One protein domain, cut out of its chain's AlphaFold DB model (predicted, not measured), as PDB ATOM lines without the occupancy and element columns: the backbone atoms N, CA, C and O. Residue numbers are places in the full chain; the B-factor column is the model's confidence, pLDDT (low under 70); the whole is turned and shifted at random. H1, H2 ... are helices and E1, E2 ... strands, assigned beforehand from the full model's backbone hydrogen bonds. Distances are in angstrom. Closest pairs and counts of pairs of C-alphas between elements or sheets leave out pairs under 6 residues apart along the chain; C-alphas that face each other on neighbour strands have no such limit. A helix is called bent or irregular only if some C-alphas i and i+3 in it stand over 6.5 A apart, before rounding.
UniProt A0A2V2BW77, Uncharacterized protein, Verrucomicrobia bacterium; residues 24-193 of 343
ATOM      1  N   GLU A  24     196.604 296.207 306.083       48.09
ATOM      2  CA  GLU A  24     195.600 296.990 305.368       48.09
ATOM      3  C   GLU A  24     194.404 297.054 306.317       48.09
ATOM      4  O   GLU A  24     193.692 296.068 306.496       48.09
ATOM      5  N   THR A  25     194.256 298.164 307.046       60.25
ATOM      6  CA  THR A  25     193.163 298.341 308.000       60.25
ATOM      7  C   THR A  25     191.874 298.022 307.267       60.25
ATOM      8  O   THR A  25     191.521 298.758 306.341       60.25
ATOM      9  N   ALA A  26     191.222 296.914 307.637       73.38
ATOM     10  CA  ALA A  26     190.028 296.447 306.953       73.38
ATOM     11  C   ALA A  26     189.063 297.625 306.813       73.38
ATOM     12  O   ALA A  26     188.718 298.287 307.801       73.38
ATOM     13  N   ARG A  27     188.694 297.948 305.572       90.94
ATOM     14  CA  ARG A  27     187.805 299.077 305.308       90.94
ATOM     15  C   ARG A  27     186.455 298.750 305.924       90.94
ATOM     16  O   ARG A  27     185.931 297.665 305.703       90.94
ATOM     17  N   LEU A  28     185.894 299.669 306.702       95.25
ATOM     18  CA  LEU A  28     184.614 299.450 307.366       95.25
ATOM     19  C   LEU A  28     183.518 300.262 306.685       95.25
ATOM     20  O   LEU A  28     183.752 301.340 306.138       95.25
ATOM     21  N   ARG A  29     182.288 299.768 306.779       97.19
ATOM     22  CA  ARG A  29     181.080 300.469 306.357       97.19
ATOM     23  C   ARG A  29     180.085 300.510 307.504       97.19
ATOM     24  O   ARG A  29     179.802 299.495 308.134       97.19
ATOM     25  N   ALA A  30     179.561 301.700 307.763       97.31
ATOM     26  CA  ALA A  30     178.477 301.937 308.699       97.31
ATOM     27  C   ALA A  30     177.141 301.914 307.946       97.31
ATOM     28  O   ALA A  30     176.953 302.664 306.988       97.31
ATOM     29  N   TYR A  31     176.221 301.076 308.409       97.12
ATOM     30  CA  TYR A  31     174.851 300.925 307.929       97.12
ATOM     31  C   TYR A  31     173.900 301.576 308.936       97.12
ATOM     32  O   TYR A  31     173.662 300.977 309.989       97.12
ATOM     33  N   PRO A  32     173.388 302.796 308.676       95.62
ATOM     34  CA  PRO A  32     172.548 303.510 309.628       95.62
ATOM     35  C   PRO A  32     171.311 302.709 310.029       95.62
ATOM     36  O   PRO A  32     170.586 302.193 309.182       95.62
ATOM     37  N   VAL A  33     171.052 302.648 311.328       93.75
ATOM     38  CA  VAL A  33     169.832 302.080 311.892       93.75
ATOM     39  C   VAL A  33     168.761 303.161 311.882       93.75
ATOM     40  O   VAL A  33     169.012 304.297 312.279       93.75
ATOM     41  N   SER A  34     167.559 302.814 311.437       87.50
ATOM     42  CA  SER A  34     166.393 303.695 311.528       87.50
ATOM     43  C   SER A  34     165.381 303.098 312.494       87.50
ATOM     44  O   SER A  34     165.192 301.881 312.517       87.50
ATOM     45  N   PHE A  35     164.719 303.944 313.278       84.31
ATOM     46  CA  PHE A  35     163.635 303.501 314.151       84.31
ATOM     47  C   PHE A  35     162.294 303.710 313.446       84.31
ATOM     48  O   PHE A  35     162.066 304.779 312.873       84.31
ATOM     49  N   PRO A  36     161.398 302.713 313.448       74.94
ATOM     50  CA  PRO A  36     160.094 302.871 312.829       74.94
ATOM     51  C   PRO A  36     159.299 304.010 313.478       74.94
ATOM     52  O   PRO A  36     159.321 304.202 314.691       74.94
ATOM     53  N   SER A  37     158.562 304.745 312.651       68.00
ATOM     54  CA  SER A  37     157.539 305.701 313.073       68.00
ATOM     55  C   SER A  37     156.242 305.335 312.353       68.00
ATOM     56  O   SER A  37     156.279 305.025 311.164       68.00
ATOM     57  N   ALA A  38     155.107 305.290 313.060       58.84
ATOM     58  CA  ALA A  38     153.819 304.996 312.411       58.84
ATOM     59  C   ALA A  38     153.256 306.203 311.669       58.84
ATOM     60  O   ALA A  38     152.647 306.037 310.616       58.84
ATOM     61  N   ASP A  39     153.467 307.396 312.221       60.16
ATOM     62  CA  ASP A  39     152.788 308.613 311.779       60.16
ATOM     63  C   ASP A  39     153.696 309.496 310.909       60.16
ATOM     64  O   ASP A  39     153.277 310.537 310.406       60.16
ATOM     65  N   SER A  40     154.957 309.097 310.724       65.75
ATOM     66  CA  SER A  40     155.948 309.845 309.958       65.75
ATOM     67  C   SER A  40     156.969 308.925 309.288       65.75
ATOM     68  O   SER A  40     156.927 307.700 309.424       65.75
ATOM     69  N   ALA A  41     157.893 309.519 308.532       73.25
ATOM     70  CA  ALA A  41     159.052 308.794 308.031       73.25
ATOM     71  C   ALA A  41     159.834 308.142 309.193       73.25
ATOM     72  O   ALA A  41     159.812 308.669 310.311       73.25
ATOM     73  N   PRO A  42     160.539 307.021 308.947       81.44
ATOM     74  CA  PRO A  42     161.416 306.419 309.946       81.44
ATOM     75  C   PRO A  42     162.347 307.457 310.576       81.44
ATOM     76  O   PRO A  42     162.893 308.317 309.884       81.44
ATOM     77  N   ILE A  43     162.528 307.363 311.890       85.50
ATOM     78  CA  ILE A  43     163.412 308.247 312.640       85.50
ATOM     79  C   ILE A  43     164.843 307.867 312.279       85.50
ATOM     80  O   ILE A  43     165.321 306.780 312.624       85.50
ATOM     81  N   GLU A  44     165.517 308.768 311.570       85.88
ATOM     82  CA  GLU A  44     166.940 308.635 311.298       85.88
ATOM     83  C   GLU A  44     167.722 308.693 312.605       85.88
ATOM     84  O   GLU A  44     167.451 309.525 313.473       85.88
ATOM     85  N   SER A  45     168.688 307.790 312.739       90.75
ATOM     86  CA  SER A  45     169.498 307.676 313.940       90.75
ATOM     87  C   SER A  45     170.985 307.716 313.602       90.75
ATOM     88  O   SER A  45     171.417 307.428 312.482       90.75
ATOM     89  N   LYS A  46     171.789 308.076 314.597       92.69
ATOM     90  CA  LYS A  46     173.251 307.997 314.575       92.69
ATOM     91  C   LYS A  46     173.778 306.594 314.873       92.69
ATOM     92  O   LYS A  46     174.984 306.388 314.745       92.69
ATOM     93  N   ALA A  47     172.921 305.651 315.264       95.81
ATOM     94  CA  ALA A  47     173.334 304.266 315.417       95.81
ATOM     95  C   ALA A  47     173.549 303.616 314.046       95.81
ATOM     96  O   ALA A  47     172.857 303.929 313.077       95.81
ATOM     97  N   ALA A  48     174.507 302.702 313.956       97.06
ATOM     98  CA  ALA A  48     174.804 301.973 312.737       97.06
ATOM     99  C   ALA A  48     175.315 300.564 313.038       97.06
ATOM    100  O   ALA A  48     176.065 300.362 313.991       97.06
ATOM    101  N   VAL A  49     174.965 299.602 312.188       97.56
ATOM    102  CA  VAL A  49     175.706 298.339 312.124       97.56
ATOM    103  C   VAL A  49     177.002 298.611 311.372       97.56
ATOM    104  O   VAL A  49     176.973 299.127 310.257       97.56
ATOM    105  N   VAL A  50     178.139 298.298 311.975       97.56
ATOM    106  CA  VAL A  50     179.460 298.431 311.360       97.56
ATOM    107  C   VAL A  50     179.922 297.049 310.924       97.56
ATOM    108  O   VAL A  50     179.908 296.116 311.723       97.56
ATOM    109  N   ALA A  51     180.310 296.922 309.660       97.50
ATOM    110  CA  ALA A  51     180.820 295.688 309.069       97.50
ATOM    111  C   ALA A  51     182.019 295.989 308.166       97.50
ATOM    112  O   ALA A  51     182.192 297.124 307.716       97.50
ATOM    113  N   GLU A  52     182.831 294.979 307.879       96.62
ATOM    114  CA  GLU A  52     183.921 295.101 306.914       96.62
ATOM    115  C   GLU A  52     183.379 295.199 305.484       96.62
ATOM    116  O   GLU A  52     182.341 294.628 305.146       96.62
ATOM    117  N   ILE A  53     184.077 295.947 304.636       96.25
ATOM    118  CA  ILE A  53     183.864 295.970 303.192       96.25
ATOM    119  C   ILE A  53     184.591 294.747 302.611       96.25
ATOM    120  O   ILE A  53     185.742 294.516 302.982       96.25
ATOM    121  N   PRO A  54     183.953 293.961 301.724       95.25
ATOM    122  CA  PRO A  54     184.598 292.830 301.065       95.25
ATOM    123  C   PRO A  54     185.893 293.233 300.359       95.25
ATOM    124  O   PRO A  54     185.944 294.264 299.689       95.25
ATOM    125  N   GLU A  55     186.907 292.375 300.446       92.31
ATOM    126  CA  GLU A  55     188.206 292.592 299.801       92.31
ATOM    127  C   GLU A  55     188.067 292.656 298.272       92.31
ATOM    128  O   GLU A  55     188.742 293.435 297.607       92.31
ATOM    129  N   ASP A  56     187.137 291.871 297.722       93.62
ATOM    130  CA  ASP A  56     186.749 291.879 296.310       93.62
ATOM    131  C   ASP A  56     185.267 292.270 296.157       93.62
ATOM    132  O   ASP A  56     184.408 291.466 295.782       93.62
ATOM    133  N   GLU A  57     184.946 293.525 296.497       94.38
ATOM    134  CA  GLU A  57     183.585 294.076 296.376       94.38
ATOM    135  C   GLU A  57     183.085 294.058 294.920       94.38
ATOM    136  O   GLU A  57     181.917 293.760 294.661       94.38
ATOM    137  N   ARG A  58     183.970 294.313 293.948       95.31
ATOM    138  CA  ARG A  58     183.597 294.311 292.528       95.31
ATOM    139  C   ARG A  58     183.227 292.908 292.044       95.31
ATOM    140  O   ARG A  58     182.180 292.756 291.418       95.31
ATOM    141  N   GLY A  59     184.043 291.894 292.336       95.69
ATOM    142  CA  GLY A  59     183.735 290.510 291.974       95.69
ATOM    143  C   GLY A  59     182.478 289.994 292.672       95.69
ATOM    144  O   GLY A  59     181.679 289.285 292.057       95.69
ATOM    145  N   LEU A  60     182.227 290.426 293.911       96.94
ATOM    146  CA  LEU A  60     180.985 290.125 294.620       96.94
ATOM    147  C   LEU A  60     179.753 290.735 293.921       96.94
ATOM    148  O   LEU A  60     178.738 290.052 293.764       96.94
ATOM    149  N   PHE A  61     179.827 291.988 293.459       97.25
ATOM    150  CA  PHE A  61     178.737 292.605 292.693       97.25
ATOM    151  C   PHE A  61     178.504 291.930 291.341       97.25
ATOM    152  O   PHE A  61     177.350 291.711 290.969       97.25
ATOM    153  N   GLU A  62     179.559 291.538 290.624       96.50
ATOM    154  CA  GLU A  62     179.408 290.786 289.371       96.50
ATOM    155  C   GLU A  62     178.778 289.405 289.609       96.50
ATOM    156  O   GLU A  62     177.888 288.988 288.863       96.50
ATOM    157  N   ALA A  63     179.150 288.719 290.695       95.81
ATOM    158  CA  ALA A  63     178.509 287.467 291.088       95.81
ATOM    159  C   ALA A  63     177.021 287.662 291.414       95.81
ATOM    160  O   ALA A  63     176.183 286.879 290.959       95.81
ATOM    161  N   ALA A  64     176.665 288.730 292.136       97.19
ATOM    162  CA  ALA A  64     175.273 289.063 292.419       97.19
ATOM    163  C   ALA A  64     174.485 289.381 291.145       97.19
ATOM    164  O   ALA A  64     173.399 288.839 290.943       97.19
ATOM    165  N   LYS A  65     175.049 290.183 290.241       96.94
ATOM    166  CA  LYS A  65     174.445 290.499 288.944       96.94
ATOM    167  C   LYS A  65     174.204 289.241 288.109       96.94
ATOM    168  O   LYS A  65     173.097 289.046 287.608       96.94
ATOM    169  N   SER A  66     175.198 288.358 288.019       95.00
ATOM    170  CA  SER A  66     175.087 287.069 287.325       95.00
ATOM    171  C   SER A  66     174.004 286.177 287.944       95.00
ATOM    172  O   SER A  66     173.141 285.642 287.239       95.00
ATOM    173  N   ALA A  67     173.970 286.092 289.278       95.31
ATOM    174  CA  ALA A  67     172.949 285.344 290.004       95.31
ATOM    175  C   ALA A  67     171.538 285.901 289.760       95.31
ATOM    176  O   ALA A  67     170.588 285.127 289.623       95.31
ATOM    177  N   LEU A  68     171.382 287.225 289.658       95.38
ATOM    178  CA  LEU A  68     170.110 287.880 289.353       95.38
ATOM    179  C   LEU A  68     169.661 287.674 287.901       95.38
ATOM    180  O   LEU A  68     168.471 287.430 287.688       95.38
ATOM    181  N   ALA A  69     170.581 287.682 286.937       93.00
ATOM    182  CA  ALA A  69     170.283 287.473 285.517       93.00
ATOM    183  C   ALA A  69     169.943 286.012 285.161       93.00
ATOM    184  O   ALA A  69     169.156 285.764 284.252       93.00
ATOM    185  N   SER A  70     170.510 285.044 285.883       92.12
ATOM    186  CA  SER A  70     170.355 283.614 285.576       92.12
ATOM    187  C   SER A  70     168.984 283.047 285.970       92.12
ATOM    188  O   SER A  70     168.389 283.470 286.965       92.12
ATOM    189  N   ASP A  71     168.497 282.015 285.274       89.75
ATOM    190  CA  ASP A  71     167.396 281.186 285.794       89.75
ATOM    191  C   ASP A  71     167.855 280.526 287.113       89.75
ATOM    192  O   ASP A  71     168.919 279.900 287.126       89.75
ATOM    193  N   PRO A  72     167.098 280.624 288.227       87.50
ATOM    194  CA  PRO A  72     167.419 279.919 289.467       87.50
ATOM    195  C   PRO A  72     167.749 278.426 289.309       87.50
ATOM    196  O   PRO A  72     168.539 277.902 290.092       87.50
ATOM    197  N   LYS A  73     167.185 277.738 288.306       85.50
ATOM    198  CA  LYS A  73     167.494 276.329 288.001       85.50
ATOM    199  C   LYS A  73     168.886 276.123 287.396       85.50
ATOM    200  O   LYS A  73     169.437 275.037 287.520       85.50
ATOM    201  N   ALA A  74     169.455 277.147 286.764       87.25
ATOM    202  CA  ALA A  74     170.775 277.106 286.135       87.25
ATOM    203  C   ALA A  74     171.924 277.440 287.107       87.25
ATOM    204  O   ALA A  74     173.088 277.332 286.741       87.25
ATOM    205  N   LEU A  75     171.617 277.820 288.353       85.75
ATOM    206  CA  LEU A  75     172.601 278.262 289.351       85.75
ATOM    207  C   LEU A  75     173.292 277.124 290.124       85.75
ATOM    208  O   LEU A  75     173.978 277.390 291.106       85.75
ATOM    209  N   GLY A  76     173.082 275.859 289.742       86.94
ATOM    210  CA  GLY A  76     173.630 274.709 290.477       86.94
ATOM    211  C   GLY A  76     173.082 274.568 291.907       86.94
ATOM    212  O   GLY A  76     173.693 273.918 292.751       86.94
ATOM    213  N   LEU A  77     171.941 275.199 292.194       90.31
ATOM    214  CA  LEU A  77     171.281 275.186 293.496       90.31
ATOM    215  C   LEU A  77     170.464 273.902 293.693       90.31
ATOM    216  O   LEU A  77     169.934 273.329 292.741       90.31
ATOM    217  N   SER A  78     170.263 273.498 294.952       92.88
ATOM    218  CA  SER A  78     169.262 272.471 295.268       92.88
ATOM    219  C   SER A  78     167.857 272.936 294.852       92.88
ATOM    220  O   SER A  78     167.582 274.135 294.773       92.88
ATOM    221  N   ALA A  79     166.918 272.007 294.652       92.94
ATOM    222  CA  ALA A  79     165.544 272.360 294.278       92.94
ATOM    223  C   ALA A  79     164.866 273.309 295.292       92.94
ATOM    224  O   ALA A  79     164.072 274.169 294.906       92.94
ATOM    225  N   SER A  80     165.184 273.169 296.584       93.75
ATOM    226  CA  SER A  80     164.691 274.067 297.637       93.75
ATOM    227  C   SER A  80     165.292 275.470 297.502       93.75
ATOM    228  O   SER A  80     164.555 276.458 297.487       93.75
ATOM    229  N   GLU A  81     166.610 275.563 297.316       94.44
ATOM    230  CA  GLU A  81     167.315 276.838 297.140       94.44
ATOM    231  C   GLU A  81     166.890 277.556 295.853       94.44
ATOM    232  O   GLU A  81     166.626 278.755 295.881       94.44
ATOM    233  N   ALA A  82     166.701 276.835 294.745       95.00
ATOM    234  CA  ALA A  82     166.201 277.405 293.495       95.00
ATOM    235  C   ALA A  82     164.795 278.019 293.660       95.00
ATOM    236  O   ALA A  82     164.514 279.098 293.132       95.00
ATOM    237  N   ARG A  83     163.910 277.385 294.448       94.69
ATOM    238  CA  ARG A  83     162.589 277.951 294.790       94.69
ATOM    239  C   ARG A  83     162.715 279.213 295.643       94.69
ATOM    240  O   ARG A  83     161.991 280.177 295.401       94.69
ATOM    241  N   ARG A  84     163.623 279.227 296.626       94.50
ATOM    242  CA  ARG A  84     163.891 280.406 297.470       94.50
ATOM    243  C   ARG A  84     164.473 281.558 296.655       94.50
ATOM    244  O   ARG A  84     163.982 282.675 296.778       94.50
ATOM    245  N   ALA A  85     165.411 281.277 295.756       95.12
ATOM    246  CA  ALA A  85     165.960 282.235 294.803       95.12
ATOM    247  C   ALA A  85     164.873 282.839 293.900       95.12
ATOM    248  O   ALA A  85     164.794 284.059 293.755       95.12
ATOM    249  N   ALA A  86     163.992 282.007 293.334       94.38
ATOM    250  CA  ALA A  86     162.868 282.477 292.525       94.38
ATOM    251  C   ALA A  86     161.900 283.357 293.338       94.38
ATOM    252  O   ALA A  86     161.480 284.421 292.875       94.38
ATOM    253  N   ALA A  87     161.573 282.945 294.568       92.31
ATOM    254  CA  ALA A  87     160.723 283.717 295.469       92.31
ATOM    255  C   ALA A  87     161.353 285.069 295.828       92.31
ATOM    256  O   ALA A  87     160.665 286.087 295.781       92.31
ATOM    257  N   TYR A  88     162.655 285.093 296.118       92.56
ATOM    258  CA  TYR A  88     163.413 286.316 296.358       92.56
ATOM    259  C   TYR A  88     163.308 287.271 295.164       92.56
ATOM    260  O   TYR A  88     162.807 288.381 295.327       92.56
ATOM    261  N   LYS A  89     163.650 286.824 293.946       92.56
ATOM    262  CA  LYS A  89     163.570 287.663 292.734       92.56
ATOM    263  C   LYS A  89     162.168 288.238 292.509       92.56
ATOM    264  O   LYS A  89     162.031 289.393 292.119       92.56
ATOM    265  N   LYS A  90     161.121 287.461 292.805       90.75
ATOM    266  CA  LYS A  90     159.719 287.891 292.676       90.75
ATOM    267  C   LYS A  90     159.294 288.912 293.741       90.75
ATOM    268  O   LYS A  90     158.523 289.823 293.434       90.75
ATOM    269  N   ILE A  91     159.724 288.720 294.989       88.38
ATOM    270  CA  ILE A  91     159.252 289.493 296.148       88.38
ATOM    271  C   ILE A  91     160.102 290.744 296.366       88.38
ATOM    272  O   ILE A  91     159.539 291.825 296.486       88.38
ATOM    273  N   ALA A  92     161.426 290.587 296.405       88.62
ATOM    274  CA  ALA A  92     162.394 291.665 296.611       88.62
ATOM    275  C   ALA A  92     162.550 292.547 295.362       88.62
ATOM    276  O   ALA A  92     162.858 293.730 295.463       88.62
ATOM    277  N   ARG A  93     162.304 291.971 294.172       90.88
ATOM    278  CA  ARG A  93     162.430 292.647 292.868       90.88
ATOM    279  C   ARG A  93     163.744 293.439 292.747       90.88
ATOM    280  O   ARG A  93     163.699 294.631 292.430       90.88
ATOM    281  N   PRO A  94     164.896 292.810 293.032       93.38
ATOM    282  CA  PRO A  94     166.177 293.501 293.048       93.38
ATOM    283  C   PRO A  94     166.511 294.059 291.658       93.38
ATOM    284  O   PRO A  94     166.282 293.394 290.648       93.38
ATOM    285  N   ASP A  95     167.055 295.269 291.617       92.12
ATOM    286  CA  ASP A  95     167.598 295.903 290.424       92.12
ATOM    287  C   ASP A  95     169.046 295.416 290.213       92.12
ATOM    288  O   ASP A  95     169.937 295.786 290.982       92.12
ATOM    289  N   PRO A  96     169.317 294.592 289.182       91.69
ATOM    290  CA  PRO A  96     170.651 294.050 288.929       91.69
ATOM    291  C   PRO A  96     171.652 295.103 288.433       91.69
ATOM    292  O   PRO A  96     172.838 294.797 288.306       91.69
ATOM    293  N   SER A  97     171.197 296.319 288.118       92.75
ATOM    294  CA  SER A  97     172.050 297.435 287.700       92.75
ATOM    295  C   SER A  97     172.470 298.342 288.858       92.75
ATOM    296  O   SER A  97     173.372 299.163 288.691       92.75
ATOM    297  N   LYS A  98     171.845 298.196 290.036       94.81
ATOM    298  CA  LYS A  98     172.029 299.113 291.160       94.81
ATOM    299  C   LYS A  98     172.197 298.374 292.484       94.81
ATOM    300  O   LYS A  98     171.229 297.982 293.136       94.81
ATOM    301  N   PHE A  99     173.445 298.286 292.933       96.50
ATOM    302  CA  PHE A  99     173.800 297.803 294.267       96.50
ATOM    303  C   PHE A  99     174.044 298.983 295.207       96.50
ATOM    304  O   PHE A  99     174.807 299.891 294.889       96.50
ATOM    305  N   LEU A 100     173.360 298.989 296.351       96.06
ATOM    306  CA  LEU A 100     173.436 300.061 297.345       96.06
ATOM    307  C   LEU A 100     174.664 299.904 298.242       96.06
ATOM    308  O   LEU A 100     175.280 300.895 298.618       96.06
ATOM    309  N   ALA A 101     174.997 298.663 298.606       97.31
ATOM    310  CA  ALA A 101     176.130 298.360 299.468       97.31
ATOM    311  C   ALA A 101     176.547 296.879 299.414       97.31
ATOM    312  O   ALA A 101     175.821 296.038 298.874       97.31
ATOM    313  N   SER A 102     177.682 296.560 300.042       98.00
ATOM    314  CA  SER A 102     178.138 295.202 300.329       98.00
ATOM    315  C   SER A 102     178.864 295.116 301.678       98.00
ATOM    316  O   SER A 102     179.419 296.107 302.163       98.00
ATOM    317  N   ALA A 103     178.855 293.935 302.294       98.00
ATOM    318  CA  ALA A 103     179.525 293.682 303.568       98.00
ATOM    319  C   ALA A 103     180.170 292.297 303.612       98.00
ATOM    320  O   ALA A 103     179.598 291.331 303.109       98.00
ATOM    321  N   LYS A 104     181.307 292.188 304.293       97.12
ATOM    322  CA  LYS A 104     181.858 290.935 304.804       97.12
ATOM    323  C   LYS A 104     181.370 290.725 306.240       97.12
ATOM    324  O   LYS A 104     181.365 291.652 307.049       97.12
ATOM    325  N   ILE A 105     180.895 289.515 306.524       96.25
ATOM    326  CA  ILE A 105     180.269 289.111 307.787       96.25
ATOM    327  C   ILE A 105     180.768 287.699 308.118       96.25
ATOM    328  O   ILE A 105     180.143 286.694 307.771       96.25
ATOM    329  N   GLY A 106     181.927 287.620 308.766       94.94
ATOM    330  CA  GLY A 106     182.632 286.361 308.979       94.94
ATOM    331  C   GLY A 106     183.044 285.699 307.670       94.94
ATOM    332  O   GLY A 106     183.683 286.312 306.818       94.94
ATOM    333  N   GLU A 107     182.653 284.437 307.504       94.88
ATOM    334  CA  GLU A 107     182.874 283.639 306.293       94.88
ATOM    335  C   GLU A 107     181.905 283.993 305.143       94.88
ATOM    336  O   GLU A 107     181.986 283.407 304.060       94.88
ATOM    337  N   TYR A 108     180.960 284.909 305.377       97.00
ATOM    338  CA  TYR A 108     179.882 285.245 304.450       97.00
ATOM    339  C   TYR A 108     180.001 286.671 303.920       97.00
ATOM    340  O   TYR A 108     180.576 287.556 304.549       97.00
ATOM    341  N   PHE A 109     179.386 286.900 302.765       97.69
ATOM    342  CA  PHE A 109     179.402 288.173 302.059       97.69
ATOM    343  C   PHE A 109     177.974 288.569 301.703       97.69
ATOM    344  O   PHE A 109     177.230 287.762 301.158       97.69
ATOM    345  N   ALA A 110     177.569 289.793 302.009       98.12
ATOM    346  CA  ALA A 110     176.241 290.307 301.717       98.12
ATOM    347  C   ALA A 110     176.300 291.378 300.624       98.12
ATOM    348  O   ALA A 110     177.203 292.213 300.613       98.12
ATOM    349  N   VAL A 111     175.305 291.382 299.741       98.19
ATOM    350  CA  VAL A 111     175.050 292.437 298.752       98.19
ATOM    351  C   VAL A 111     173.644 292.968 298.962       98.19
ATOM    352  O   VAL A 111     172.708 292.184 299.109       98.19
ATOM    353  N   PHE A 112     173.487 294.287 298.932       97.00
ATOM    354  CA  PHE A 112     172.214 294.972 299.143       97.00
ATOM    355  C   PHE A 112     171.766 295.659 297.845       97.00
ATOM    356  O   PHE A 112     172.137 296.812 297.608       97.00
ATOM    357  N   PRO A 113     171.034 294.975 296.947       95.94
ATOM    358  CA  PRO A 113     170.508 295.596 295.735       95.94
ATOM    359  C   PRO A 113     169.405 296.610 296.053       95.94
ATOM    360  O   PRO A 113     168.647 296.454 297.011       95.94
ATOM    361  N   ALA A 114     169.271 297.636 295.215       92.69
ATOM    362  CA  ALA A 114     168.075 298.466 295.228       92.69
ATOM    363  C   ALA A 114     166.868 297.630 294.779       92.69
ATOM    364  O   ALA A 114     167.009 296.727 293.958       92.69
ATOM    365  N   ALA A 115     165.669 297.927 295.280       89.56
ATOM    366  CA  ALA A 115     164.461 297.387 294.663       89.56
ATOM    367  C   ALA A 115     164.117 298.185 293.403       89.56
ATOM    368  O   ALA A 115     164.161 299.414 293.403       89.56
ATOM    369  N   SER A 116     163.699 297.480 292.355       87.38
ATOM    370  CA  SER A 116     163.183 298.075 291.114       87.38
ATOM    371  C   SER A 116     161.808 298.741 291.279       87.38
ATOM    372  O   SER A 116     161.374 299.492 290.411       87.38
ATOM    373  N   ALA A 117     161.108 298.480 292.388       82.94
ATOM    374  CA  ALA A 117     159.816 299.075 292.714       82.94
ATOM    375  C   ALA A 117     159.627 299.175 294.240       82.94
ATOM    376  O   ALA A 117     160.238 298.396 294.975       82.94
ATOM    377  N   PRO A 118     158.753 300.073 294.737       75.94
ATOM    378  CA  PRO A 118     158.424 300.137 296.157       75.94
ATOM    379  C   PRO A 118     157.937 298.785 296.694       75.94
ATOM    380  O   PRO A 118     157.090 298.124 296.086       75.94
ATOM    381  N   MET A 119     158.461 298.382 297.853       71.19
ATOM    382  CA  MET A 119     158.021 297.165 298.533       71.19
ATOM    383  C   MET A 119     156.581 297.324 299.051       71.19
ATOM    384  O   MET A 119     156.179 298.431 299.421       71.19
ATOM    385  N   PRO A 120     155.788 296.238 299.121       68.69
ATOM    386  CA  PRO A 120     154.468 296.288 299.741       68.69
ATOM    387  C   PRO A 120     154.547 296.815 301.181       68.69
ATOM    388  O   PRO A 120     155.413 296.388 301.948       68.69
ATOM    389  N   LYS A 121     153.620 297.709 301.558       62.41
ATOM    390  CA  LYS A 121     153.520 298.232 302.932       62.41
ATOM    391  C   LYS A 121     153.445 297.081 303.945       62.41
ATOM    392  O   LYS A 121     152.744 296.097 303.718       62.41
ATOM    393  N   GLY A 122     154.161 297.222 305.061       58.97
ATOM    394  CA  GLY A 122     154.146 296.261 306.170       58.97
ATOM    395  C   GLY A 122     155.040 295.029 305.995       58.97
ATOM    396  O   GLY A 122     155.001 294.141 306.844       58.97
ATOM    397  N   ARG A 123     155.850 294.942 304.930       63.16
ATOM    398  CA  ARG A 123     156.856 293.877 304.794       63.16
ATOM    399  C   ARG A 123     158.243 294.374 305.211       63.16
ATOM    400  O   ARG A 123     158.628 295.454 304.765       63.16
ATOM    401  N   PRO A 124     159.001 293.598 306.009       61.12
ATOM    402  CA  PRO A 124     160.392 293.920 306.298       61.12
ATOM    403  C   PRO A 124     161.209 293.917 305.006       61.12
ATOM    404  O   PRO A 124     160.925 293.156 304.073       61.12
ATOM    405  N   ASN A 125     162.220 294.779 304.948       69.19
ATOM    406  CA  ASN A 125     163.117 294.849 303.813       69.19
ATOM    407  C   ASN A 125     163.955 293.572 303.741       69.19
ATOM    408  O   ASN A 125     164.737 293.249 304.634       69.19
ATOM    409  N   VAL A 126     163.759 292.826 302.660       77.25
ATOM    410  CA  VAL A 126     164.470 291.575 302.380       77.25
ATOM    411  C   VAL A 126     165.446 291.745 301.222       77.25
ATOM    412  O   VAL A 126     165.867 290.750 300.647       77.25
ATOM    413  N   ASN A 127     165.800 292.981 300.847       87.88
ATOM    414  CA  ASN A 127     166.673 293.270 299.706       87.88
ATOM    415  C   ASN A 127     168.148 293.050 300.049       87.88
ATOM    416  O   ASN A 127     168.958 293.972 300.039       87.88
ATOM    417  N   PHE A 128     168.498 291.801 300.337       95.38
ATOM    418  CA  PHE A 128     169.877 291.367 300.478       95.38
ATOM    419  C   PHE A 128     170.081 289.998 299.829       95.38
ATOM    420  O   PHE A 128     169.165 289.182 299.737       95.38
ATOM    421  N   MET A 129     171.301 289.751 299.372       97.38
ATOM    422  CA  MET A 129     171.774 288.468 298.865       97.38
ATOM    423  C   MET A 129     173.006 288.078 299.671       97.38
ATOM    424  O   MET A 129     173.871 288.923 299.887       97.38
ATOM    425  N   VAL A 130     173.097 286.822 300.109       97.62
ATOM    426  CA  VAL A 130     174.242 286.327 300.886       97.62
ATOM    427  C   VAL A 130     175.016 285.310 300.074       97.62
ATOM    428  O   VAL A 130     174.429 284.408 299.489       97.62
ATOM    429  N   PHE A 131     176.331 285.425 300.079       97.00
ATOM    430  CA  PHE A 131     177.245 284.555 299.374       97.00
ATOM    431  C   PHE A 131     178.231 283.935 300.352       97.00
ATOM    432  O   PHE A 131     178.579 284.530 301.375       97.00
ATOM    433  N   LYS A 132     178.716 282.748 300.007       94.75
ATOM    434  CA  LYS A 132     179.923 282.171 300.591       94.75
ATOM    435  C   LYS A 132     180.985 282.079 299.506       94.75
ATOM    436  O   LYS A 132     180.665 281.758 298.360       94.75
ATOM    437  N   ARG A 133     182.232 282.382 299.857       89.56
ATOM    438  CA  ARG A 133     183.356 282.224 298.936       89.56
ATOM    439  C   ARG A 133     183.811 280.764 298.942       89.56
ATOM    440  O   ARG A 133     184.129 280.229 300.000       89.56
ATOM    441  N   ASP A 134     183.831 280.140 297.773       79.62
ATOM    442  CA  ASP A 134     184.393 278.812 297.530       79.62
ATOM    443  C   ASP A 134     185.338 278.905 296.334       79.62
ATOM    444  O   ASP A 134     184.916 279.297 295.247       79.62
ATOM    445  N   SER A 135     186.614 278.572 296.546       69.25
ATOM    446  CA  SER A 135     187.607 278.433 295.473       69.25
ATOM    447  C   SER A 135     187.591 279.617 294.490       69.25
ATOM    448  O   SER A 135     187.412 279.453 293.286       69.25
ATOM    449  N   GLU A 136     187.700 280.829 295.051       73.00
ATOM    450  CA  GLU A 136     187.651 282.139 294.372       73.00
ATOM    451  C   GLU A 136     186.297 282.583 293.795       73.00
ATOM    452  O   GLU A 136     186.180 283.717 293.339       73.00
ATOM    453  N   LYS A 137     185.244 281.766 293.882       87.56
ATOM    454  CA  LYS A 137     183.897 282.114 293.409       87.56
ATOM    455  C   LYS A 137     182.956 282.435 294.563       87.56
ATOM    456  O   LYS A 137     183.059 281.871 295.648       87.56
ATOM    457  N   TYR A 138     181.990 283.313 294.309       94.31
ATOM    458  CA  TYR A 138     180.904 283.603 295.243       94.31
ATOM    459  C   TYR A 138     179.682 282.743 294.916       94.31
ATOM    460  O   TYR A 138     179.026 282.935 293.892       94.31
ATOM    461  N   ALA A 139     179.357 281.804 295.803       93.25
ATOM    462  CA  ALA A 139     178.170 280.963 295.704       93.25
ATOM    463  C   ALA A 139     177.006 281.596 296.475       93.25
ATOM    464  O   ALA A 139     177.123 281.854 297.674       93.25
ATOM    465  N   TRP A 140     175.886 281.857 295.795       95.50
ATOM    466  CA  TRP A 140     174.696 282.446 296.417       95.50
ATOM    467  C   TRP A 140     174.017 281.449 297.367       95.50
ATOM    468  O   TRP A 140     173.832 280.283 297.021       95.50
ATOM    469  N   LEU A 141     173.593 281.931 298.537       95.69
ATOM    470  CA  LEU A 141     172.855 281.201 299.569       95.69
ATOM    471  C   LEU A 141     171.442 281.797 299.763       95.69
ATOM    472  O   LEU A 141     171.226 282.584 300.690       95.69
ATOM    473  N   PRO A 142     170.461 281.452 298.908       94.38
ATOM    474  CA  PRO A 142     169.108 282.015 298.964       94.38
ATOM    475  C   PRO A 142     168.348 281.805 300.280       94.38
ATOM    476  O   PRO A 142     167.488 282.615 300.623       94.38
ATOM    477  N   SER A 143     168.607 280.717 301.009       92.62
ATOM    478  CA  SER A 143     167.975 280.450 302.310       92.62
ATOM    479  C   SER A 143     168.636 281.153 303.490       92.62
ATOM    480  O   SER A 143     168.096 281.105 304.601       92.62
ATOM    481  N   PHE A 144     169.783 281.806 303.287       94.56
ATOM    482  CA  PHE A 144     170.465 282.482 304.377       94.56
ATOM    483  C   PHE A 144     169.663 283.711 304.809       94.56
ATOM    484  O   PHE A 144     169.469 284.655 304.048       94.56
ATOM    485  N   ASN A 145     169.210 283.704 306.058       91.06
ATOM    486  CA  ASN A 145     168.465 284.801 306.651       91.06
ATOM    487  C   ASN A 145     168.965 285.060 308.070       91.06
ATOM    488  O   ASN A 145     169.224 284.119 308.830       91.06
ATOM    489  N   ASP A 146     169.067 286.337 308.416       94.44
ATOM    490  CA  ASP A 146     169.446 286.788 309.742       94.44
ATOM    491  C   ASP A 146     168.876 288.187 310.034       94.44
ATOM    492  O   ASP A 146     168.864 289.022 309.123       94.44
ATOM    493  N   PRO A 147     168.425 288.484 311.270       93.75
ATOM    494  CA  PRO A 147     167.969 289.823 311.631       93.75
ATOM    495  C   PRO A 147     168.978 290.936 311.334       93.75
ATOM    496  O   PRO A 147     168.566 292.014 310.915       93.75
ATOM    497  N   ILE A 148     170.289 290.687 311.477       95.50
ATOM    498  CA  ILE A 148     171.295 291.725 311.209       95.50
ATOM    499  C   ILE A 148     171.310 292.155 309.737       95.50
ATOM    500  O   ILE A 148     171.461 293.336 309.438       95.50
ATOM    501  N   LEU A 149     171.076 291.218 308.811       96.00
ATOM    502  CA  LEU A 149     171.037 291.498 307.374       96.00
ATOM    503  C   LEU A 149     169.843 292.381 307.008       96.00
ATOM    504  O   LEU A 149     169.969 293.240 306.144       96.00
ATOM    505  N   GLN A 150     168.710 292.207 307.690       93.00
ATOM    506  CA  GLN A 150     167.533 293.063 307.514       93.00
ATOM    507  C   GLN A 150     167.809 294.485 308.017       93.00
ATOM    508  O   GLN A 150     167.543 295.445 307.300       93.00
ATOM    509  N   VAL A 151     168.436 294.623 309.195       93.19
ATOM    510  CA  VAL A 151     168.860 295.933 309.725       93.19
ATOM    511  C   VAL A 151     169.824 296.630 308.758       93.19
ATOM    512  O   VAL A 151     169.669 297.813 308.466       93.19
ATOM    513  N   MET A 152     170.804 295.899 308.219       96.00
ATOM    514  CA  MET A 152     171.755 296.447 307.248       96.00
ATOM    515  C   MET A 152     171.083 296.808 305.918       96.00
ATOM    516  O   MET A 152     171.408 297.845 305.346       96.00
ATOM    517  N   ALA A 153     170.124 296.007 305.440       93.56
ATOM    518  CA  ALA A 153     169.381 296.286 304.212       93.56
ATOM    519  C   ALA A 153     168.559 297.580 304.308       93.56
ATOM    520  O   ALA A 153     168.504 298.334 303.335       93.56
ATOM    521  N   ASP A 154     167.975 297.874 305.474       90.06
ATOM    522  CA  ASP A 154     167.273 299.139 305.738       90.06
ATOM    523  C   ASP A 154     168.211 300.354 305.691       90.06
ATOM    524  O   ASP A 154     167.838 301.414 305.186       90.06
ATOM    525  N   GLY A 155     169.449 300.190 306.162       92.00
ATOM    526  CA  GLY A 155     170.474 301.235 306.157       92.00
ATOM    527  C   GLY A 155     171.291 301.346 304.864       92.00
ATOM    528  O   GLY A 155     172.001 302.334 304.681       92.00
ATOM    529  N   ALA A 156     171.221 300.363 303.960       94.81
ATOM    530  CA  ALA A 156     172.177 300.199 302.861       94.81
ATOM    531  C   ALA A 156     172.282 301.424 301.940       94.81
ATOM    532  O   ALA A 156     173.387 301.851 301.607       94.81
ATOM    533  N   ALA A 157     171.149 302.040 301.585       92.94
ATOM    534  CA  ALA A 157     171.110 303.220 300.712       92.94
ATOM    535  C   ALA A 157     171.809 304.457 301.305       92.94
ATOM    536  O   ALA A 157     172.203 305.349 300.559       92.94
ATOM    537  N   LYS A 158     171.939 304.520 302.635       94.56
ATOM    538  CA  LYS A 158     172.594 305.609 303.377       94.56
ATOM    539  C   LYS A 158     173.898 305.151 304.029       94.56
ATOM    540  O   LYS A 158     174.428 305.835 304.909       94.56
ATOM    541  N   SER A 159     174.383 303.972 303.646       95.94
ATOM    542  CA  SER A 159     175.622 303.436 304.182       95.94
ATOM    543  C   SER A 159     176.807 304.300 303.761       95.94
ATOM    544  O   SER A 159     176.791 304.956 302.719       95.94
ATOM    545  N   ARG A 160     177.830 304.338 304.609       95.56
ATOM    546  CA  ARG A 160     179.026 305.154 304.387       95.56
ATOM    547  C   ARG A 160     180.254 304.441 304.903       95.56
ATOM    548  O   ARG A 160     180.177 303.710 305.892       95.56
ATOM    549  N   GLU A 161     181.381 304.662 304.246       95.00
ATOM    550  CA  GLU A 161     182.658 304.201 304.775       95.00
ATOM    551  C   GLU A 161     182.927 304.836 306.137       95.00
ATOM    552  O   GLU A 161     182.566 305.984 306.406       95.00
ATOM    553  N   THR A 162     183.532 304.053 307.014       92.25
ATOM    554  CA  THR A 162     183.954 304.481 308.340       92.25
ATOM    555  C   THR A 162     185.310 303.865 308.640       92.25
ATOM    556  O   THR A 162     185.737 302.908 307.995       92.25
ATOM    557  N   ASN A 163     186.000 304.412 309.630       85.00
ATOM    558  CA  ASN A 163     187.246 303.847 310.116       85.00
ATOM    559  C   ASN A 163     187.047 303.236 311.507       85.00
ATOM    560  O   ASN A 163     186.129 303.592 312.250       85.00
ATOM    561  N   ARG A 164     187.929 302.298 311.850       79.12
ATOM    562  CA  ARG A 164     187.934 301.645 313.162       79.12
ATOM    563  C   ARG A 164     188.306 302.622 314.280       79.12
ATOM    564  O   ARG A 164     187.738 302.546 315.359       79.12
ATOM    565  N   GLY A 165     189.180 303.592 313.995       77.44
ATOM    566  CA  GLY A 165     189.590 304.629 314.950       77.44
ATOM    567  C   GLY A 165     188.457 305.544 315.438       77.44
ATOM    568  O   GLY A 165     188.591 306.160 316.493       77.44
ATOM    569  N   ALA A 166     187.333 305.625 314.717       80.62
ATOM    570  CA  ALA A 166     186.139 306.340 315.171       80.62
ATOM    571  C   ALA A 166     185.329 305.567 316.225       80.62
ATOM    572  O   ALA A 166     184.492 306.165 316.903       80.62
ATOM    573  N   VAL A 167     185.560 304.260 316.379       88.00
ATOM    574  CA  VAL A 167     184.860 303.420 317.354       88.00
ATOM    575  C   VAL A 167     185.640 303.432 318.660       88.00
ATOM    576  O   VAL A 167     186.745 302.905 318.748       88.00
ATOM    577  N   LYS A 168     185.049 304.040 319.690       91.62
ATOM    578  CA  LYS A 168     185.641 304.115 321.026       91.62
ATOM    579  C   LYS A 168     184.960 303.094 321.938       91.62
ATOM    580  O   LYS A 168     183.766 303.262 322.186       91.62
ATOM    581  N   PRO A 169     185.659 302.044 322.407       94.75
ATOM    582  CA  PRO A 169     185.086 301.110 323.371       94.75
ATOM    583  C   PRO A 169     184.715 301.839 324.666       94.75
ATOM    584  O   PRO A 169     185.385 302.797 325.052       94.75
ATOM    585  N   LEU A 170     183.654 301.377 325.330       95.00
ATOM    586  CA  LEU A 170     183.188 301.969 326.587       95.00
ATOM    587  C   LEU A 170     183.937 301.404 327.800       95.00
ATOM    588  O   LEU A 170     184.082 302.088 328.808       95.00
ATOM    589  N   THR A 171     184.424 300.166 327.694       94.56
ATOM    590  CA  THR A 171     185.183 299.457 328.731       94.56
ATOM    591  C   THR A 171     186.364 298.697 328.122       94.56
ATOM    592  O   THR A 171     186.451 298.506 326.904       94.56
ATOM    593  N   GLU A 172     187.282 298.214 328.961       94.19
ATOM    594  CA  GLU A 172     188.359 297.320 328.509       94.19
ATOM    595  C   GLU A 172     187.821 295.988 327.966       94.19
ATOM    596  O   GLU A 172     188.399 295.418 327.039       94.19
ATOM    597  N   SER A 173     186.712 295.488 328.521       94.00
ATOM    598  CA  SER A 173     186.044 294.285 328.017       94.00
ATOM    599  C   SER A 173     185.494 294.514 326.610       94.00
ATOM    600  O   SER A 173     185.745 293.710 325.712       94.00
ATOM    601  N   ASP A 174     184.839 295.659 326.378       95.12
ATOM    602  CA  ASP A 174     184.362 296.046 325.048       95.12
ATOM    603  C   ASP A 174     185.525 296.102 324.045       95.12
ATOM    604  O   ASP A 174     185.392 295.609 322.925       95.12
ATOM    605  N   ALA A 175     186.691 296.622 324.446       95.38
ATOM    606  CA  ALA A 175     187.882 296.644 323.596       95.38
ATOM    607  C   ALA A 175     188.358 295.230 323.206       95.38
ATOM    608  O   ALA A 175     188.671 294.984 322.038       95.38
ATOM    609  N   LYS A 176     188.369 294.285 324.157       95.75
ATOM    610  CA  LYS A 176     188.723 292.878 323.897       95.75
ATOM    611  C   LYS A 176     187.726 292.218 322.944       95.75
ATOM    612  O   LYS A 176     188.145 291.588 321.976       95.75
ATOM    613  N   ILE A 177     186.426 292.422 323.164       96.19
ATOM    614  CA  ILE A 177     185.370 291.879 322.301       96.19
ATOM    615  C   ILE A 177     185.489 292.451 320.883       96.19
ATOM    616  O   ILE A 177     185.426 291.701 319.916       96.19
ATOM    617  N   LEU A 178     185.726 293.757 320.726       95.69
ATOM    618  CA  LEU A 178     185.931 294.369 319.407       95.69
ATOM    619  C   LEU A 178     187.140 293.782 318.670       95.69
ATOM    620  O   LEU A 178     187.058 293.564 317.460       95.69
ATOM    621  N   ALA A 179     188.229 293.483 319.382       93.69
ATOM    622  CA  ALA A 179     189.394 292.819 318.804       93.69
ATOM    623  C   ALA A 179     189.091 291.369 318.376       93.69
ATOM    624  O   ALA A 179     189.634 290.887 317.384       93.69
ATOM    625  N   GLU A 180     188.219 290.651 319.087       94.06
ATOM    626  CA  GLU A 180     187.757 289.322 318.661       94.06
ATOM    627  C   GLU A 180     186.851 289.383 317.432       94.06
ATOM    628  O   GLU A 180     186.992 288.570 316.516       94.06
ATOM    629  N   LEU A 181     185.938 290.355 317.397       95.31
ATOM    630  CA  LEU A 181     185.075 290.593 316.245       95.31
ATOM    631  C   LEU A 181     185.902 290.942 315.006       95.31
ATOM    632  O   LEU A 181     185.611 290.435 313.930       95.31
ATOM    633  N   GLU A 182     186.960 291.738 315.169       93.25
ATOM    634  CA  GLU A 182     187.920 292.065 314.110       93.25
ATOM    635  C   GLU A 182     188.587 290.835 313.515       93.25
ATOM    636  O   GLU A 182     188.531 290.631 312.309       93.25
ATOM    637  N   LYS A 183     189.169 289.979 314.363       92.38
ATOM    638  CA  LYS A 183     189.862 288.763 313.912       92.38
ATOM    639  C   LYS A 183     188.970 287.877 313.046       92.38
ATOM    640  O   LYS A 183     189.463 287.205 312.150       92.38
ATOM    641  N   LYS A 184     187.665 287.889 313.324       93.69
ATOM    642  CA  LYS A 184     186.659 287.066 312.654       93.69
ATOM    643  C   LYS A 184     185.828 287.838 311.627       93.69
ATOM    644  O   LYS A 184     184.828 287.292 311.176       93.69
ATOM    645  N   SER A 185     186.161 289.087 311.289       94.81
ATOM    646  CA  SER A 185     185.368 289.944 310.389       94.81
ATOM    647  C   SER A 185     183.871 290.019 310.754       94.81
ATOM    648  O   SER A 185     182.997 289.989 309.884       94.81
ATOM    649  N   LEU A 186     183.544 290.052 312.048       96.50
ATOM    650  CA  LEU A 186     182.168 290.061 312.547       96.50
ATOM    651  C   LEU A 186     181.666 291.497 312.772       96.50
ATOM    652  O   LEU A 186     182.388 292.329 313.325       96.50
ATOM    653  N   PRO A 187     180.414 291.801 312.393       96.75
ATOM    654  CA  PRO A 187     179.856 293.134 312.551       96.75
ATOM    655  C   PRO A 187     179.450 293.420 313.999       96.75
ATOM    656  O   PRO A 187     179.274 292.510 314.814       96.75
ATOM    657  N   PHE A 188     179.232 294.694 314.307       97.12
ATOM    658  CA  PHE A 188     178.747 295.154 315.610       97.12
ATOM    659  C   PHE A 188     177.848 296.378 315.490       97.12
ATOM    660  O   PHE A 188     177.870 297.093 314.490       97.12
ATOM    661  N   LEU A 189     177.050 296.623 316.528       96.81
ATOM    662  CA  LEU A 189     176.195 297.797 316.616       96.81
ATOM    663  C   LEU A 189     176.957 298.939 317.296       96.81
ATOM    664  O   LEU A 189     177.417 298.799 318.428       96.81
ATOM    665  N   ASN A 190     177.073 300.073 316.611       96.88
ATOM    666  CA  ASN A 190     177.731 301.271 317.112       96.88
ATOM    667  C   ASN A 190     176.729 302.412 317.287       96.88
ATOM    668  O   ASN A 190     175.963 302.704 316.374       96.88
ATOM    669  N   PHE A 191     176.759 303.065 318.442       96.38
ATOM    670  CA  PHE A 191     175.960 304.241 318.777       96.38
ATOM    671  C   PHE A 191     176.840 305.495 318.798       96.38
ATOM    672  O   PHE A 191     178.064 305.414 318.684       96.38
ATOM    673  N   ALA A 192     176.230 306.670 318.955       94.19
ATOM    674  CA  ALA A 192     176.955 307.935 319.011       94.19
ATOM    675  C   ALA A 192     177.923 308.010 320.203       94.19
ATOM    676  O   ALA A 192     178.961 308.659 320.100       94.19
ATOM    677  N   ASN A 193     177.595 307.343 321.314       94.44
ATOM    678  CA  ASN A 193     178.435 307.293 322.507       94.44
ATOM    679  C   ASN A 193     179.353 306.063 322.587       94.44
ATOM    680  O   ASN A 193     180.203 306.038 323.467       94.44
TER     681      ASN A 193
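Overview. This is residues 24 to 193 of the 343 residues of an uncharacterized protein of Verrucomicrobia bacterium (UniProt A0A2V2BW77). Picture two strongly twisted sheets of four strands with the helix H3 packed between them; the sheet E3 E4 E5 E6 is curled like part of a barrel round H1 on its other face. H2 lies at the end beyond this curled sheet, and H4 at the other end only grazes the second sheet, E7 E1 E2 E8. The printed part has 170 residues, with four named helices and eight named strands in the order E1 E2 H1 H2 E3 E4 E5 E6 H3 E7 H4 E8; both sheets, in the orders just named, are antiparallel, and the class is mixed. The whole is compact, with a radius of gyration of the C-alphas of 16.5 A, yet flat, spanning 50 by 47 by 25 A.

Along the chain. Find C-alpha 94 at (166.177, 293.501, 293.048), where E3 begins; it runs to 105, 20.9 A, and bends by 109 degrees at residue 97. E4 is 108 to 115, 21.9 A, E5 129 to 134 and E6 137 to 140. H1 is 57 to 69, 18.4 A; H2 is 79 to 92, 19.7 A. H3, 147 to 158, is irregular: C-alphas 154 and 157 are 7.5 A apart. E1 runs from C-alpha 28 at (184.614, 299.450, 307.366) to 35, 22.4 A; E2, 43 to 52, 25.0 A, bends by 60 degrees at residue 46. E7 is 160 to 162, H4 172 to 183, and E8 188 to 191, ending at (175.960, 304.241, 318.777).

Arrangement. Start at E3 E4 E5 E6, a meander, each strand the antiparallel neighbour of the one before; look at N 103 and O 110, 2.9 A, N 109 and O 131, 2.9 A, and N 134 and O 137, 2.8 A. It makes three layers, H1 on one face (closest C-alphas Lys 65 and Pro 96, 5.2 A) and H3 on the other, slantwise over E3 and E4 at a height of 8.8 A. H2, on the same face as H3, is over none of the strands, only just, with 2 C-alphas falling on E3. H3 is also on E7 E1 E2 E8, in two layers, at a height of 7.4 A; the C-alphas of Pro 32 and Gly 155 are closest to each other, 4.6 A. There find N 30 and O 160, 2.8 A, N 31 and O 49, 2.8 A, and N 48 and O 190, 2.8 A. In H1, H2 and H4 every O i to N i+4 pair is within hydrogen-bond range; in H3, 6 of 8.

Size, cuts and confidence. The C-alphas of Asp 71 and Glu 172 are farthest apart, 50.2 A. The printed part has no cut, and the one long link is E4 to E5, 13 residues. Mean pLDDT of the printed part is 90.2; residues 24 to 25, 37 to 40, 120 to 125 and 135 are under 70.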